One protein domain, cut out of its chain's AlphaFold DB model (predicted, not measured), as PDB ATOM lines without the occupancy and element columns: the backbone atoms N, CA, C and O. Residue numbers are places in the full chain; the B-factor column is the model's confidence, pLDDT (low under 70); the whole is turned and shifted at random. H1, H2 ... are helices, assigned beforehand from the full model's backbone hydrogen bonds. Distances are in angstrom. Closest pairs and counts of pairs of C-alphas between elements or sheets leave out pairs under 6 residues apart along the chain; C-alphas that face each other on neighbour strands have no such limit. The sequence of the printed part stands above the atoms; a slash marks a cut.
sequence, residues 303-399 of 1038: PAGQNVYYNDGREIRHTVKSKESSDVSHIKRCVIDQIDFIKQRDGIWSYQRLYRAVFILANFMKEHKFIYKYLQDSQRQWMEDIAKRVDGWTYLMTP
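What this domain is: This is residues 303 to 399 of the 1038 residues of an uncharacterized protein of Ramazzottius varieornatus (UniProt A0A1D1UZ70). Two helices, H1 and H2, lie side by side as a hairpin, and a third, H3, crosses over one face of it at a steep slant, while the long opening stretch, residues 303 to 327, loops round H1 on the side away from H3. The printed part has 97 residues, with three named helices in the order H1, H2, H3 and no named strand; the class is all helix. The whole is compact, with a radius of gyration of the C-alphas of 13.8 A, and spans 43 by 29 by 25 A.

How they stand to each other: After residues 303 to 327, which hold no named element, comes H1, residues 328 to 343. H2, residues 351 to 367, forms a helical hairpin with H1: the two run opposite ways at a shallow tilt of 10 degrees. They touch, H1 with residues 335 to 342 alone, and the closest C-alphas are those of Val 335 and Met 365, 7.2 A apart. H3, residues 377 to 396, touches H1 with residues 379 to 383 alone, meeting residues 339 to 343 of H1; the closest C-alphas, of Ile 339 and Gln 379, are 7.0 A apart. H1 and H3 run the same way at a steep tilt of 56 degrees. H2 and H3 are close but not clearly touching, with the closest C-alphas, of Tyr 355 and Val 390, 6.5 A apart. They run opposite ways at a steep tilt of 58 degrees. Every O i to N i+4 pair is within hydrogen-bond range in H1 and H2, and 15 of 16 are in H3.

Where its parts are: H1 begins at C-alpha 328, (-41.530, 61.028, 24.366), and measures 22.4 A from first to last C-alpha. H2 measures 24.2 A, from C-alpha 351 at (-35.132, 31.904, 17.224). H3, the longest helix with 20 residues, measures 27.9 A and ends at C-alpha 396, (-30.450, 25.495, 26.417).

The domain as a whole: The two C-alphas farthest apart, those of Ser 325 and Pro 399, are 43.2 A apart. The printed part has no cut, and the links H1 to H2 and H2 to H3 are short. The mean pLDDT of the printed part is 80.2; it is under 70 in residues 303 to 309, 311 to 326 and 394 to 399.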
ATOM      1  N   PRO A 303     -53.956  55.629  16.206       62.84
ATOM      2  CA  PRO A 303     -53.347  55.337  17.497       62.84
ATOM      3  C   PRO A 303     -52.237  54.283  17.363       62.84
ATOM      4  O   PRO A 303     -52.226  53.453  16.452       62.84
ATOM      5  N   ALA A 304     -51.267  54.318  18.276       55.56
ATOM      6  CA  ALA A 304     -50.212  53.308  18.330       55.56
ATOM      7  C   ALA A 304     -50.771  51.992  18.905       55.56
ATOM      8  O   ALA A 304     -51.461  52.022  19.922       55.56
ATOM      9  N   GLY A 305     -50.461  50.856  18.273       55.41
ATOM     10  CA  GLY A 305     -50.914  49.528  18.711       55.41
ATOM     11  C   GLY A 305     -52.264  49.053  18.150       55.41
ATOM     12  O   GLY A 305     -52.699  47.960  18.496       55.41
ATOM     13  N   GLN A 306     -52.930  49.811  17.267       62.84
ATOM     14  CA  GLN A 306     -53.974  49.222  16.411       62.84
ATOM     15  C   GLN A 306     -53.338  48.301  15.352       62.84
ATOM     16  O   GLN A 306     -52.209  48.538  14.921       62.84
ATOM     17  N   ASN A 307     -54.072  47.259  14.938       55.53
ATOM     18  CA  ASN A 307     -53.587  46.108  14.159       55.53
ATOM     19  C   ASN A 307     -53.173  46.431  12.704       55.53
ATOM     20  O   ASN A 307     -53.768  45.952  11.740       55.53
ATOM     21  N   VAL A 308     -52.106  47.212  12.529       62.78
ATOM     22  CA  VAL A 308     -51.436  47.396  11.238       62.78
ATOM     23  C   VAL A 308     -50.663  46.119  10.906       62.78
ATOM     24  O   VAL A 308     -49.579  45.871  11.436       62.78
ATOM     25  N   TYR A 309     -51.221  45.295  10.023       63.06
ATOM     26  CA  TYR A 309     -50.564  44.090   9.520       63.06
ATOM     27  C   TYR A 309     -49.333  44.454   8.670       63.06
ATOM     28  O   TYR A 309     -49.442  45.006   7.573       63.06
ATOM     29  N   TYR A 310     -48.132  44.135   9.158       71.25
ATOM     30  CA  TYR A 310     -46.862  44.461   8.499       71.25
ATOM     31  C   TYR A 310     -46.499  43.426   7.415       71.25
ATOM     32  O   TYR A 310     -45.465  42.751   7.499       71.25
ATOM     33  N   ASN A 311     -47.368  43.286   6.410       48.12
ATOM     34  CA  ASN A 311     -47.425  42.155   5.472       48.12
ATOM     35  C   ASN A 311     -46.095  41.828   4.762       48.12
ATOM     36  O   ASN A 311     -45.569  40.721   4.910       48.12
ATOM     37  N   ASP A 312     -45.494  42.794   4.067       54.41
ATOM     38  CA  ASP A 312     -44.435  42.577   3.062       54.41
ATOM     39  C   ASP A 312     -43.069  42.066   3.569       54.41
ATOM     40  O   ASP A 312     -42.125  41.932   2.790       54.41
ATOM     41  N   GLY A 313     -42.879  41.866   4.876       50.88
ATOM     42  CA  GLY A 313     -41.582  41.453   5.439       50.88
ATOM     43  C   GLY A 313     -40.464  42.503   5.307       50.88
ATOM     44  O   GLY A 313     -39.303  42.212   5.606       50.88
ATOM     45  N   ARG A 314     -40.805  43.729   4.886       57.78
ATOM     46  CA  ARG A 314     -39.905  44.890   4.841       57.78
ATOM     47  C   ARG A 314     -39.460  45.227   6.269       57.78
ATOM     48  O   ARG A 314     -40.281  45.415   7.158       57.78
ATOM     49  N   GLU A 315     -38.150  45.304   6.493       56.12
ATOM     50  CA  GLU A 315     -37.566  45.665   7.792       56.12
ATOM     51  C   GLU A 315     -37.966  47.103   8.169       56.12
ATOM     52  O   GLU A 315     -37.545  48.048   7.493       56.12
ATOM     53  N   ILE A 316     -38.759  47.290   9.235       56.66
ATOM     54  CA  ILE A 316     -39.190  48.630   9.666       56.66
ATOM     55  C   ILE A 316     -38.001  49.380  10.276       56.66
ATOM     56  O   ILE A 316     -37.696  49.303  11.466       56.66
ATOM     57  N   ARG A 317     -37.286  50.121   9.428       54.69
ATOM     58  CA  ARG A 317     -36.134  50.933   9.830       54.69
ATOM     59  C   ARG A 317     -36.592  52.245  10.454       54.69
ATOM     60  O   ARG A 317     -36.490  53.299   9.829       54.69
ATOM     61  N   HIS A 318     -37.032  52.169  11.710       59.50
ATOM     62  CA  HIS A 318     -37.269  53.326  12.574       59.50
ATOM     63  C   HIS A 318     -35.972  54.128  12.776       59.50
ATOM     64  O   HIS A 318     -35.233  53.942  13.741       59.50
ATOM     65  N   THR A 319     -35.659  55.031  11.847       53.91
ATOM     66  CA  THR A 319     -34.544  55.966  12.000       53.91
ATOM     67  C   THR A 319     -35.030  57.197  12.750       53.91
ATOM     68  O   THR A 319     -35.495  58.152  12.125       53.91
ATOM     69  N   VAL A 320     -34.910  57.178  14.081       55.12
ATOM     70  CA  VAL A 320     -35.088  58.372  14.919       55.12
ATOM     71  C   VAL A 320     -34.032  59.397  14.493       55.12
ATOM     72  O   VAL A 320     -32.832  59.199  14.695       55.12
ATOM     73  N   LYS A 321     -34.462  60.447  13.785       48.84
ATOM     74  CA  LYS A 321     -33.563  61.464  13.229       48.84
ATOM     75  C   LYS A 321     -33.301  62.543  14.274       48.84
ATOM     76  O   LYS A 321     -34.212  63.274  14.641       48.84
ATOM     77  N   SER A 322     -32.028  62.674  14.645       49.25
ATOM     78  CA  SER A 322     -31.538  63.454  15.791       49.25
ATOM     79  C   SER A 322     -31.838  62.813  17.153       49.25
ATOM     80  O   SER A 322     -32.735  61.988  17.306       49.25
ATOM     81  N   LYS A 323     -31.027  63.194  18.144       54.50
ATOM     82  CA  LYS A 323     -31.139  62.787  19.553       54.50
ATOM     83  C   LYS A 323     -31.830  63.864  20.409       54.50
ATOM     84  O   LYS A 323     -31.934  63.716  21.621       54.50
ATOM     85  N   GLU A 324     -32.234  64.965  19.779       48.47
ATOM     86  CA  GLU A 324     -32.530  66.248  20.432       48.47
ATOM     87  C   GLU A 324     -33.962  66.733  20.150       48.47
ATOM     88  O   GLU A 324     -34.443  67.629  20.833       48.47
ATOM     89  N   SER A 325     -34.664  66.114  19.192       51.84
ATOM     90  CA  SER A 325     -36.023  66.488  18.766       51.84
ATOM     91  C   SER A 325     -37.005  65.306  18.692       51.84
ATOM     92  O   SER A 325     -37.970  65.352  17.932       51.84
ATOM     93  N   SER A 326     -36.732  64.201  19.393       68.62
ATOM     94  CA  SER A 326     -37.625  63.036  19.432       68.62
ATOM     95  C   SER A 326     -38.502  63.076  20.683       68.62
ATOM     96  O   SER A 326     -38.056  62.663  21.757       68.62
ATOM     97  N   ASP A 327     -39.737  63.557  20.544       85.81
ATOM     98  CA  ASP A 327     -40.699  63.617  21.647       85.81
ATOM     99  C   ASP A 327     -40.899  62.252  22.315       85.81
ATOM    100  O   ASP A 327     -40.850  61.201  21.666       85.81
ATOM    101  N   VAL A 328     -41.225  62.257  23.611       85.50
ATOM    102  CA  VAL A 328     -41.530  61.028  24.366       85.50
ATOM    103  C   VAL A 328     -42.644  60.223  23.681       85.50
ATOM    104  O   VAL A 328     -42.571  58.996  23.633       85.50
ATOM    105  N   SER A 329     -43.628  60.893  23.074       87.31
ATOM    106  CA  SER A 329     -44.700  60.272  22.282       87.31
ATOM    107  C   SER A 329     -44.199  59.594  20.998       87.31
ATOM    108  O   SER A 329     -44.682  58.520  20.644       87.31
ATOM    109  N   HIS A 330     -43.188  60.159  20.327       89.12
ATOM    110  CA  HIS A 330     -42.557  59.537  19.157       89.12
ATOM    111  C   HIS A 330     -41.745  58.298  19.553       89.12
ATOM    112  O   HIS A 330     -41.808  57.275  18.872       89.12
ATOM    113  N   ILE A 331     -41.023  58.362  20.679       90.69
ATOM    114  CA  ILE A 331     -40.291  57.214  21.233       90.69
ATOM    115  C   ILE A 331     -41.277  56.107  21.641       90.69
ATOM    116  O   ILE A 331     -41.059  54.959  21.265       90.69
ATOM    117  N   LYS A 332     -42.385  56.444  22.325       91.81
ATOM    118  CA  LYS A 332     -43.486  55.509  22.637       91.81
ATOM    119  C   LYS A 332     -43.978  54.789  21.388       91.81
ATOM    120  O   LYS A 332     -43.900  53.566  21.348       91.81
ATOM    121  N   ARG A 333     -44.391  55.528  20.353       90.56
ATOM    122  CA  ARG A 333     -44.863  54.931  19.094       90.56
ATOM    123  C   ARG A 333     -43.802  54.025  18.461       90.56
ATOM    124  O   ARG A 333     -44.097  52.881  18.167       90.56
ATOM    125  N   CYS A 334     -42.541  54.460  18.387       92.81
ATOM    126  CA  CYS A 334     -41.455  53.629  17.847       92.81
ATOM    127  C   CYS A 334     -41.164  52.347  18.650       92.81
ATOM    128  O   CYS A 334     -40.651  51.399  18.062       92.81
ATOM    129  N   VAL A 335     -41.411  52.313  19.965       94.31
ATOM    130  CA  VAL A 335     -41.257  51.096  20.788       94.31
ATOM    131  C   VAL A 335     -42.457  50.162  20.602       94.31
ATOM    132  O   VAL A 335     -42.251  48.964  20.436       94.31
ATOM    133  N   ILE A 336     -43.675  50.710  20.584       94.50
ATOM    134  CA  ILE A 336     -44.936  49.982  20.365       94.50
ATOM    135  C   ILE A 336     -44.925  49.331  18.971       94.50
ATOM    136  O   ILE A 336     -44.949  48.107  18.885       94.50
ATOM    137  N   ASP A 337     -44.715  50.118  17.907       93.12
ATOM    138  CA  ASP A 337     -44.611  49.643  16.516       93.12
ATOM    139  C   ASP A 337     -43.563  48.508  16.368       93.12
ATOM    140  O   ASP A 337     -43.774  47.532  15.646       93.12
ATOM    141  N   GLN A 338     -42.423  48.599  17.075       94.19
ATOM    142  CA  GLN A 338     -41.386  47.554  17.064       94.19
ATOM    143  C   GLN A 338     -41.790  46.292  17.829       94.19
ATOM    144  O   GLN A 338     -41.427  45.197  17.400       94.19
ATOM    145  N   ILE A 339     -42.506  46.415  18.948       94.62
ATOM    146  CA  ILE A 339     -43.027  45.259  19.685       94.62
ATOM    147  C   ILE A 339     -44.037  44.520  18.817       94.62
ATOM    148  O   ILE A 339     -43.883  43.317  18.625       94.62
ATOM    149  N   ASP A 340     -44.993  45.230  18.221       94.38
ATOM    150  CA  ASP A 340     -46.034  44.616  17.397       94.38
ATOM    151  C   ASP A 340     -45.450  43.989  16.122       94.38
ATOM    152  O   ASP A 340     -45.819  42.872  15.759       94.38
ATOM    153  N   PHE A 341     -44.443  44.615  15.501       94.50
ATOM    154  CA  PHE A 341     -43.705  44.021  14.381       94.50
ATOM    155  C   PHE A 341     -42.948  42.739  14.758       94.50
ATOM    156  O   PHE A 341     -42.917  41.795  13.967       94.50
ATOM    157  N   ILE A 342     -42.336  42.668  15.945       94.94
ATOM    158  CA  ILE A 342     -41.647  41.447  16.394       94.94
ATOM    159  C   ILE A 342     -42.672  40.388  16.842       94.94
ATOM    160  O   ILE A 342     -42.464  39.210  16.561       94.94
ATOM    161  N   LYS A 343     -43.799  40.786  17.447       94.69
ATOM    162  CA  LYS A 343     -44.918  39.915  17.857       94.69
ATOM    163  C   LYS A 343     -45.599  39.262  16.648       94.69
ATOM    164  O   LYS A 343     -45.729  38.045  16.626       94.69
ATOM    165  N   GLN A 344     -45.884  40.022  15.584       94.38
ATOM    166  CA  GLN A 344     -46.359  39.503  14.283       94.38
ATOM    167  C   GLN A 344     -45.345  38.591  13.561       94.38
ATOM    168  O   GLN A 344     -45.673  37.976  12.546       94.38
ATOM    169  N   ARG A 345     -44.090  38.522  14.027       93.75
ATOM    170  CA  ARG A 345     -43.036  37.663  13.464       93.75
ATOM    171  C   ARG A 345     -42.526  36.608  14.453       93.75
ATOM    172  O   ARG A 345     -41.608  35.858  14.111       93.75
ATOM    173  N   ASP A 346     -43.138  36.505  15.629       92.81
ATOM    174  CA  ASP A 346     -42.996  35.363  16.530       92.81
ATOM    175  C   ASP A 346     -43.538  34.100  15.832       92.81
ATOM    176  O   ASP A 346     -44.387  34.185  14.943       92.81
ATOM    177  N   GLY A 347     -42.970  32.932  16.125       91.94
ATOM    178  CA  GLY A 347     -43.192  31.696  15.349       91.94
ATOM    179  C   GLY A 347     -42.600  31.697  13.923       91.94
ATOM    180  O   GLY A 347     -41.929  30.738  13.547       91.94
ATOM    181  N   ILE A 348     -42.773  32.771  13.142       94.12
ATOM    182  CA  ILE A 348     -42.295  32.892  11.748       94.12
ATOM    183  C   ILE A 348     -40.769  33.071  11.681       94.12
ATOM    184  O   ILE A 348     -40.092  32.522  10.806       94.12
ATOM    185  N   TRP A 349     -40.188  33.880  12.569       94.00
ATOM    186  CA  TRP A 349     -38.743  34.086  12.608       94.00
ATOM    187  C   TRP A 349     -38.026  32.973  13.364       94.00
ATOM    188  O   TRP A 349     -38.356  32.640  14.499       94.00
ATOM    189  N   SER A 350     -36.921  32.494  12.783       92.50
ATOM    190  CA  SER A 350     -36.006  31.611  13.499       92.50
ATOM    191  C   SER A 350     -35.525  32.261  14.801       92.50
ATOM    192  O   SER A 350     -35.210  33.455  14.849       92.50
ATOM    193  N   TYR A 351     -35.420  31.457  15.857       88.75
ATOM    194  CA  TYR A 351     -35.132  31.904  17.224       88.75
ATOM    195  C   TYR A 351     -33.897  32.820  17.346       88.75
ATOM    196  O   TYR A 351     -33.876  33.741  18.159       88.75
ATOM    197  N   GLN A 352     -32.888  32.650  16.480       87.81
ATOM    198  CA  GLN A 352     -31.715  33.531  16.424       87.81
ATOM    199  C   GLN A 352     -32.025  34.945  15.887       87.81
ATOM    200  O   GLN A 352     -31.414  35.916  16.343       87.81
ATOM    201  N   ARG A 353     -32.951  35.086  14.924       91.19
ATOM    202  CA  ARG A 353     -33.444  36.395  14.456       91.19
ATOM    203  C   ARG A 353     -34.296  37.054  15.535       91.19
ATOM    204  O   ARG A 353     -34.038  38.208  15.862       91.19
ATOM    205  N   LEU A 354     -35.221  36.297  16.127       91.69
ATOM    206  CA  LEU A 354     -36.117  36.772  17.182       91.69
ATOM    207  C   LEU A 354     -35.329  37.297  18.400       91.69
ATOM    208  O   LEU A 354     -35.460  38.467  18.755       91.69
ATOM    209  N   TYR A 355     -34.395  36.497  18.935       91.81
ATOM    210  CA  TYR A 355     -33.463  36.915  19.996       91.81
ATOM    211  C   TYR A 355     -32.722  38.212  19.636       91.81
ATOM    212  O   TYR A 355     -32.567  39.105  20.469       91.81
ATOM    213  N   ARG A 356     -32.242  38.337  18.390       90.38
ATOM    214  CA  ARG A 356     -31.487  39.516  17.949       90.38
ATOM    215  C   ARG A 356     -32.366  40.765  17.867       90.38
ATOM    216  O   ARG A 356     -31.875  41.835  18.214       90.38
ATOM    217  N   ALA A 357     -33.620  40.639  17.437       91.44
ATOM    218  CA  ALA A 357     -34.566  41.749  17.387       91.44
ATOM    219  C   ALA A 357     -34.940  42.227  18.799       91.44
ATOM    220  O   ALA A 357     -34.745  43.400  19.108       91.44
ATOM    221  N   VAL A 358     -35.333  41.306  19.690       93.75
ATOM    222  CA  VAL A 358     -35.623  41.603  21.107       93.75
ATOM    223  C   VAL A 358     -34.408  42.229  21.803       93.75
ATOM    224  O   VAL A 358     -34.545  43.205  22.537       93.75
ATOM    225  N   PHE A 359     -33.192  41.745  21.527       93.12
ATOM    226  CA  PHE A 359     -31.971  42.342  22.074       93.12
ATOM    227  C   PHE A 359     -31.701  43.758  21.536       93.12
ATOM    228  O   PHE A 359     -31.210  44.601  22.283       93.12
ATOM    229  N   ILE A 360     -32.007  44.055  20.269       92.88
ATOM    230  CA  ILE A 360     -31.894  45.420  19.723       92.88
ATOM    231  C   ILE A 360     -32.925  46.338  20.391       92.88
ATOM    232  O   ILE A 360     -32.539  47.379  20.924       92.88
ATOM    233  N   LEU A 361     -34.188  45.910  20.457       94.62
ATOM    234  CA  LEU A 361     -35.281  46.630  21.113       94.62
ATOM    235  C   LEU A 361     -34.957  46.944  22.586       94.62
ATOM    236  O   LEU A 361     -35.049  48.095  23.005       94.62
ATOM    237  N   ALA A 362     -34.481  45.962  23.355       92.38
ATOM    238  CA  ALA A 362     -34.121  46.152  24.762       92.38
ATOM    239  C   ALA A 362     -32.958  47.145  24.967       92.38
ATOM    240  O   ALA A 362     -32.922  47.855  25.975       92.38
ATOM    241  N   ASN A 363     -32.009  47.238  24.024       92.62
ATOM    242  CA  ASN A 363     -30.980  48.283  24.068       92.62
ATOM    243  C   ASN A 363     -31.554  49.655  23.675       92.62
ATOM    244  O   ASN A 363     -31.256  50.629  24.359       92.62
ATOM    245  N   PHE A 364     -32.421  49.733  22.660       92.25
ATOM    246  CA  PHE A 364     -33.095  50.974  22.254       92.25
ATOM    247  C   PHE A 364     -33.957  51.560  23.386       92.25
ATOM    248  O   PHE A 364     -33.757  52.709  23.783       92.25
ATOM    249  N   MET A 365     -34.827  50.745  23.995       92.94
ATOM    250  CA  MET A 365     -35.612  51.112  25.182       92.94
ATOM    251  C   MET A 365     -34.706  51.646  26.299       92.94
ATOM    252  O   MET A 365     -34.987  52.685  26.892       92.94
ATOM    253  N   LYS A 366     -33.574  50.982  26.558       91.81
ATOM    254  CA  LYS A 366     -32.625  51.398  27.595       91.81
ATOM    255  C   LYS A 366     -31.900  52.708  27.274       91.81
ATOM    256  O   LYS A 366     -31.731  53.533  28.171       91.81
ATOM    257  N   GLU A 367     -31.452  52.906  26.036       92.06
ATOM    258  CA  GLU A 367     -30.750  54.127  25.609       92.06
ATOM    259  C   GLU A 367     -31.665  55.357  25.660       92.06
ATOM    260  O   GLU A 367     -31.219  56.432  26.062       92.06
ATOM    261  N   HIS A 368     -32.956  55.178  25.366       91.38
ATOM    262  CA  HIS A 368     -33.983  56.219  25.452       91.38
ATOM    263  C   HIS A 368     -34.676  56.323  26.831       91.38
ATOM    264  O   HIS A 368     -35.643  57.068  26.965       91.38
ATOM    265  N   LYS A 369     -34.189  55.613  27.867       92.56
ATOM    266  CA  LYS A 369     -34.791  55.547  29.222       92.56
ATOM    267  C   LYS A 369     -36.291  55.188  29.228       92.56
ATOM    268  O   LYS A 369     -37.050  55.670  30.066       92.56
ATOM    269  N   PHE A 370     -36.728  54.357  28.289       94.00
ATOM    270  CA  PHE A 370     -38.129  54.001  28.118       94.00
ATOM    271  C   PHE A 370     -38.667  53.221  29.324       94.00
ATOM    272  O   PHE A 370     -38.135  52.169  29.684       94.00
ATOM    273  N   ILE A 371     -39.730  53.735  29.949       89.75
ATOM    274  CA  ILE A 371     -40.333  53.138  31.144       89.75
ATOM    275  C   ILE A 371     -41.359  52.082  30.721       89.75
ATOM    276  O   ILE A 371     -42.275  52.364  29.953       89.75
ATOM    277  N   TYR A 372     -41.235  50.877  31.277       87.25
ATOM    278  CA  TYR A 372     -42.063  49.707  30.950       87.25
ATOM    279  C   TYR A 372     -43.577  49.923  31.179       87.25
ATOM    280  O   TYR A 372     -44.399  49.344  30.474       87.25
ATOM    281  N   LYS A 373     -43.939  50.843  32.090       89.94
ATOM    282  CA  LYS A 373     -45.317  51.313  32.351       89.94
ATOM    283  C   LYS A 373     -46.010  51.939  31.123       89.94
ATOM    284  O   LYS A 373     -47.221  52.095  31.136       89.94
ATOM    285  N   TYR A 374     -45.275  52.308  30.070       90.56
ATOM    286  CA  TYR A 374     -45.856  52.848  28.832       90.56
ATOM    287  C   TYR A 374     -46.231  51.786  27.784       90.56
ATOM    288  O   TYR A 374     -46.685  52.161  26.706       90.56
ATOM    289  N   LEU A 375     -46.026  50.495  28.065       92.69
ATOM    290  CA  LEU A 375     -46.548  49.402  27.239       92.69
ATOM    291  C   LEU A 375     -47.938  48.993  27.722       92.69
ATOM    292  O   LEU A 375     -48.143  48.884  28.934       92.69
ATOM    293  N   GLN A 376     -48.838  48.692  26.783       93.50
ATOM    294  CA  GLN A 376     -50.087  47.983  27.074       93.50
ATOM    295  C   GLN A 376     -49.777  46.620  27.708       93.50
ATOM    296  O   GLN A 376     -48.756  46.004  27.390       93.50
ATOM    297  N   ASP A 377     -50.643  46.110  28.576       93.56
ATOM    298  CA  ASP A 377     -50.334  44.892  29.332       93.56
ATOM    299  C   ASP A 377     -50.224  43.641  28.432       93.56
ATOM    300  O   ASP A 377     -49.337  42.819  28.644       93.56
ATOM    301  N   SER A 378     -50.956  43.577  27.310       90.56
ATOM    302  CA  SER A 378     -50.820  42.527  26.274       90.56
ATOM    303  C   SER A 378     -49.497  42.576  25.478       90.56
ATOM    304  O   SER A 378     -49.095  41.596  24.835       90.56
ATOM    305  N   GLN A 379     -48.805  43.721  25.497       91.75
ATOM    306  CA  GLN A 379     -47.446  43.895  24.976       91.75
ATOM    307  C   GLN A 379     -46.406  43.602  26.060       91.75
ATOM    308  O   GLN A 379     -45.352  43.033  25.772       91.75
ATOM    309  N   ARG A 380     -46.716  43.964  27.310       93.25
ATOM    310  CA  ARG A 380     -45.879  43.746  28.492       93.25
ATOM    311  C   ARG A 380     -45.737  42.258  28.817       93.25
ATOM    312  O   ARG A 380     -44.615  41.781  28.949       93.25
ATOM    313  N   GLN A 381     -46.848  41.527  28.842       93.88
ATOM    314  CA  GLN A 381     -46.900  40.079  29.040       93.88
ATOM    315  C   GLN A 381     -46.111  39.352  27.945       93.88
ATOM    316  O   GLN A 381     -45.201  38.588  28.253       93.88
ATOM    317  N   TRP A 382     -46.331  39.686  26.666       94.81
ATOM    318  CA  TRP A 382     -45.544  39.112  25.566       94.81
ATOM    319  C   TRP A 382     -44.042  39.447  25.664       94.81
ATOM    320  O   TRP A 382     -43.210  38.576  25.406       94.81
ATOM    321  N   MET A 383     -43.670  40.661  26.092       92.69
ATOM    322  CA  MET A 383     -42.270  41.035  26.351       92.69
ATOM    323  C   MET A 383     -41.656  40.276  27.544       92.69
ATOM    324  O   MET A 383     -40.461  39.972  27.526       92.69
ATOM    325  N   GLU A 384     -42.447  39.912  28.553       92.44
ATOM    326  CA  GLU A 384     -42.011  39.043  29.652       92.44
ATOM    327  C   GLU A 384     -41.900  37.582  29.210       92.44
ATOM    328  O   GLU A 384     -40.902  36.930  29.509       92.44
ATOM    329  N   ASP A 385     -42.850  37.064  28.438       93.44
ATOM    330  CA  ASP A 385     -42.846  35.676  27.967       93.44
ATOM    331  C   ASP A 385     -41.790  35.423  26.892       93.44
ATOM    332  O   ASP A 385     -41.182  34.348  26.846       93.44
ATOM    333  N   ILE A 386     -41.485  36.415  26.052       90.75
ATOM    334  CA  ILE A 386     -40.326  36.339  25.163       90.75
ATOM    335  C   ILE A 386     -39.014  36.483  25.939       90.75
ATOM    336  O   ILE A 386     -38.049  35.820  25.571       90.75
ATOM    337  N   ALA A 387     -38.964  37.239  27.045       86.88
ATOM    338  CA  ALA A 387     -37.797  37.264  27.932       86.88
ATOM    339  C   ALA A 387     -37.589  35.914  28.647       86.88
ATOM    340  O   ALA A 387     -36.474  35.393  28.619       86.88
ATOM    341  N   LYS A 388     -38.651  35.292  29.186       89.19
ATOM    342  CA  LYS A 388     -38.634  33.933  29.769       89.19
ATOM    343  C   LYS A 388     -38.130  32.903  28.745       89.19
ATOM    344  O   LYS A 388     -37.188  32.160  29.034       89.19
ATOM    345  N   ARG A 389     -38.686  32.902  27.522       89.00
ATOM    346  CA  ARG A 389     -38.233  32.039  26.408       89.00
ATOM    347  C   ARG A 389     -36.774  32.306  26.030       89.00
ATOM    348  O   ARG A 389     -36.006  31.360  25.869       89.00
ATOM    349  N   VAL A 390     -36.367  33.573  25.934       82.06
ATOM    350  CA  VAL A 390     -34.991  33.978  25.609       82.06
ATOM    351  C   VAL A 390     -33.997  33.525  26.676       82.06
ATOM    352  O   VAL A 390     -32.976  32.943  26.312       82.06
ATOM    353  N   ASP A 391     -34.268  33.727  27.966       79.75
ATOM    354  CA  ASP A 391     -33.375  33.267  29.034       79.75
ATOM    355  C   ASP A 391     -33.277  31.734  29.041       79.75
ATOM    356  O   ASP A 391     -32.161  31.198  29.071       79.75
ATOM    357  N   GLY A 392     -34.402  31.032  28.855       78.88
ATOM    358  CA  GLY A 392     -34.441  29.589  28.605       78.88
ATOM    359  C   GLY A 392     -33.566  29.160  27.419       78.88
ATOM    360  O   GLY A 392     -32.771  28.226  27.537       78.88
ATOM    361  N   TRP A 393     -33.605  29.874  26.291       72.38
ATOM    362  CA  TRP A 393     -32.733  29.602  25.142       72.38
ATOM    363  C   TRP A 393     -31.265  29.946  25.396       72.38
ATOM    364  O   TRP A 393     -30.399  29.213  24.922       72.38
ATOM    365  N   THR A 394     -30.930  31.001  26.147       64.94
ATOM    366  CA  THR A 394     -29.514  31.244  26.490       64.94
ATOM    367  C   THR A 394     -28.948  30.123  27.364       64.94
ATOM    368  O   THR A 394     -27.752  29.830  27.270       64.94
ATOM    369  N   TYR A 395     -29.802  29.460  28.150       59.12
ATOM    370  CA  TYR A 395     -29.465  28.280  28.940       59.12
ATOM    371  C   TYR A 395     -29.356  27.001  28.083       59.12
ATOM    372  O   TYR A 395     -28.356  26.290  28.182       59.12
ATOM    373  N   LEU A 396     -30.339  26.731  27.213       53.16
ATOM    374  CA  LEU A 396     -30.450  25.495  26.417       53.16
ATOM    375  C   LEU A 396     -29.613  25.494  25.123       53.16
ATOM    376  O   LEU A 396     -28.951  24.510  24.802       53.16
ATOM    377  N   MET A 397     -29.639  26.595  24.369       47.31
ATOM    378  CA  MET A 397     -29.159  26.697  22.981       47.31
ATOM    379  C   MET A 397     -27.808  27.418  22.840       47.31
ATOM    380  O   MET A 397     -27.435  27.827  21.740       47.31
ATOM    381  N   THR A 398     -27.032  27.548  23.924       45.88
ATOM    382  CA  THR A 398     -25.654  28.072  23.863       45.88
ATOM    383  C   THR A 398     -24.613  26.944  23.962       45.88
ATOM    384  O   THR A 398     -23.998  26.777  25.022       45.88
ATOM    385  N   PRO A 399     -24.289  26.210  22.873       42.72
ATOM    386  CA  PRO A 399     -23.005  25.521  22.817       42.72
ATOM    387  C   PRO A 399     -21.929  26.603  22.959       42.72
ATOM    388  O   PRO A 399     -21.959  27.597  22.232       42.72
TER     389      PRO A 399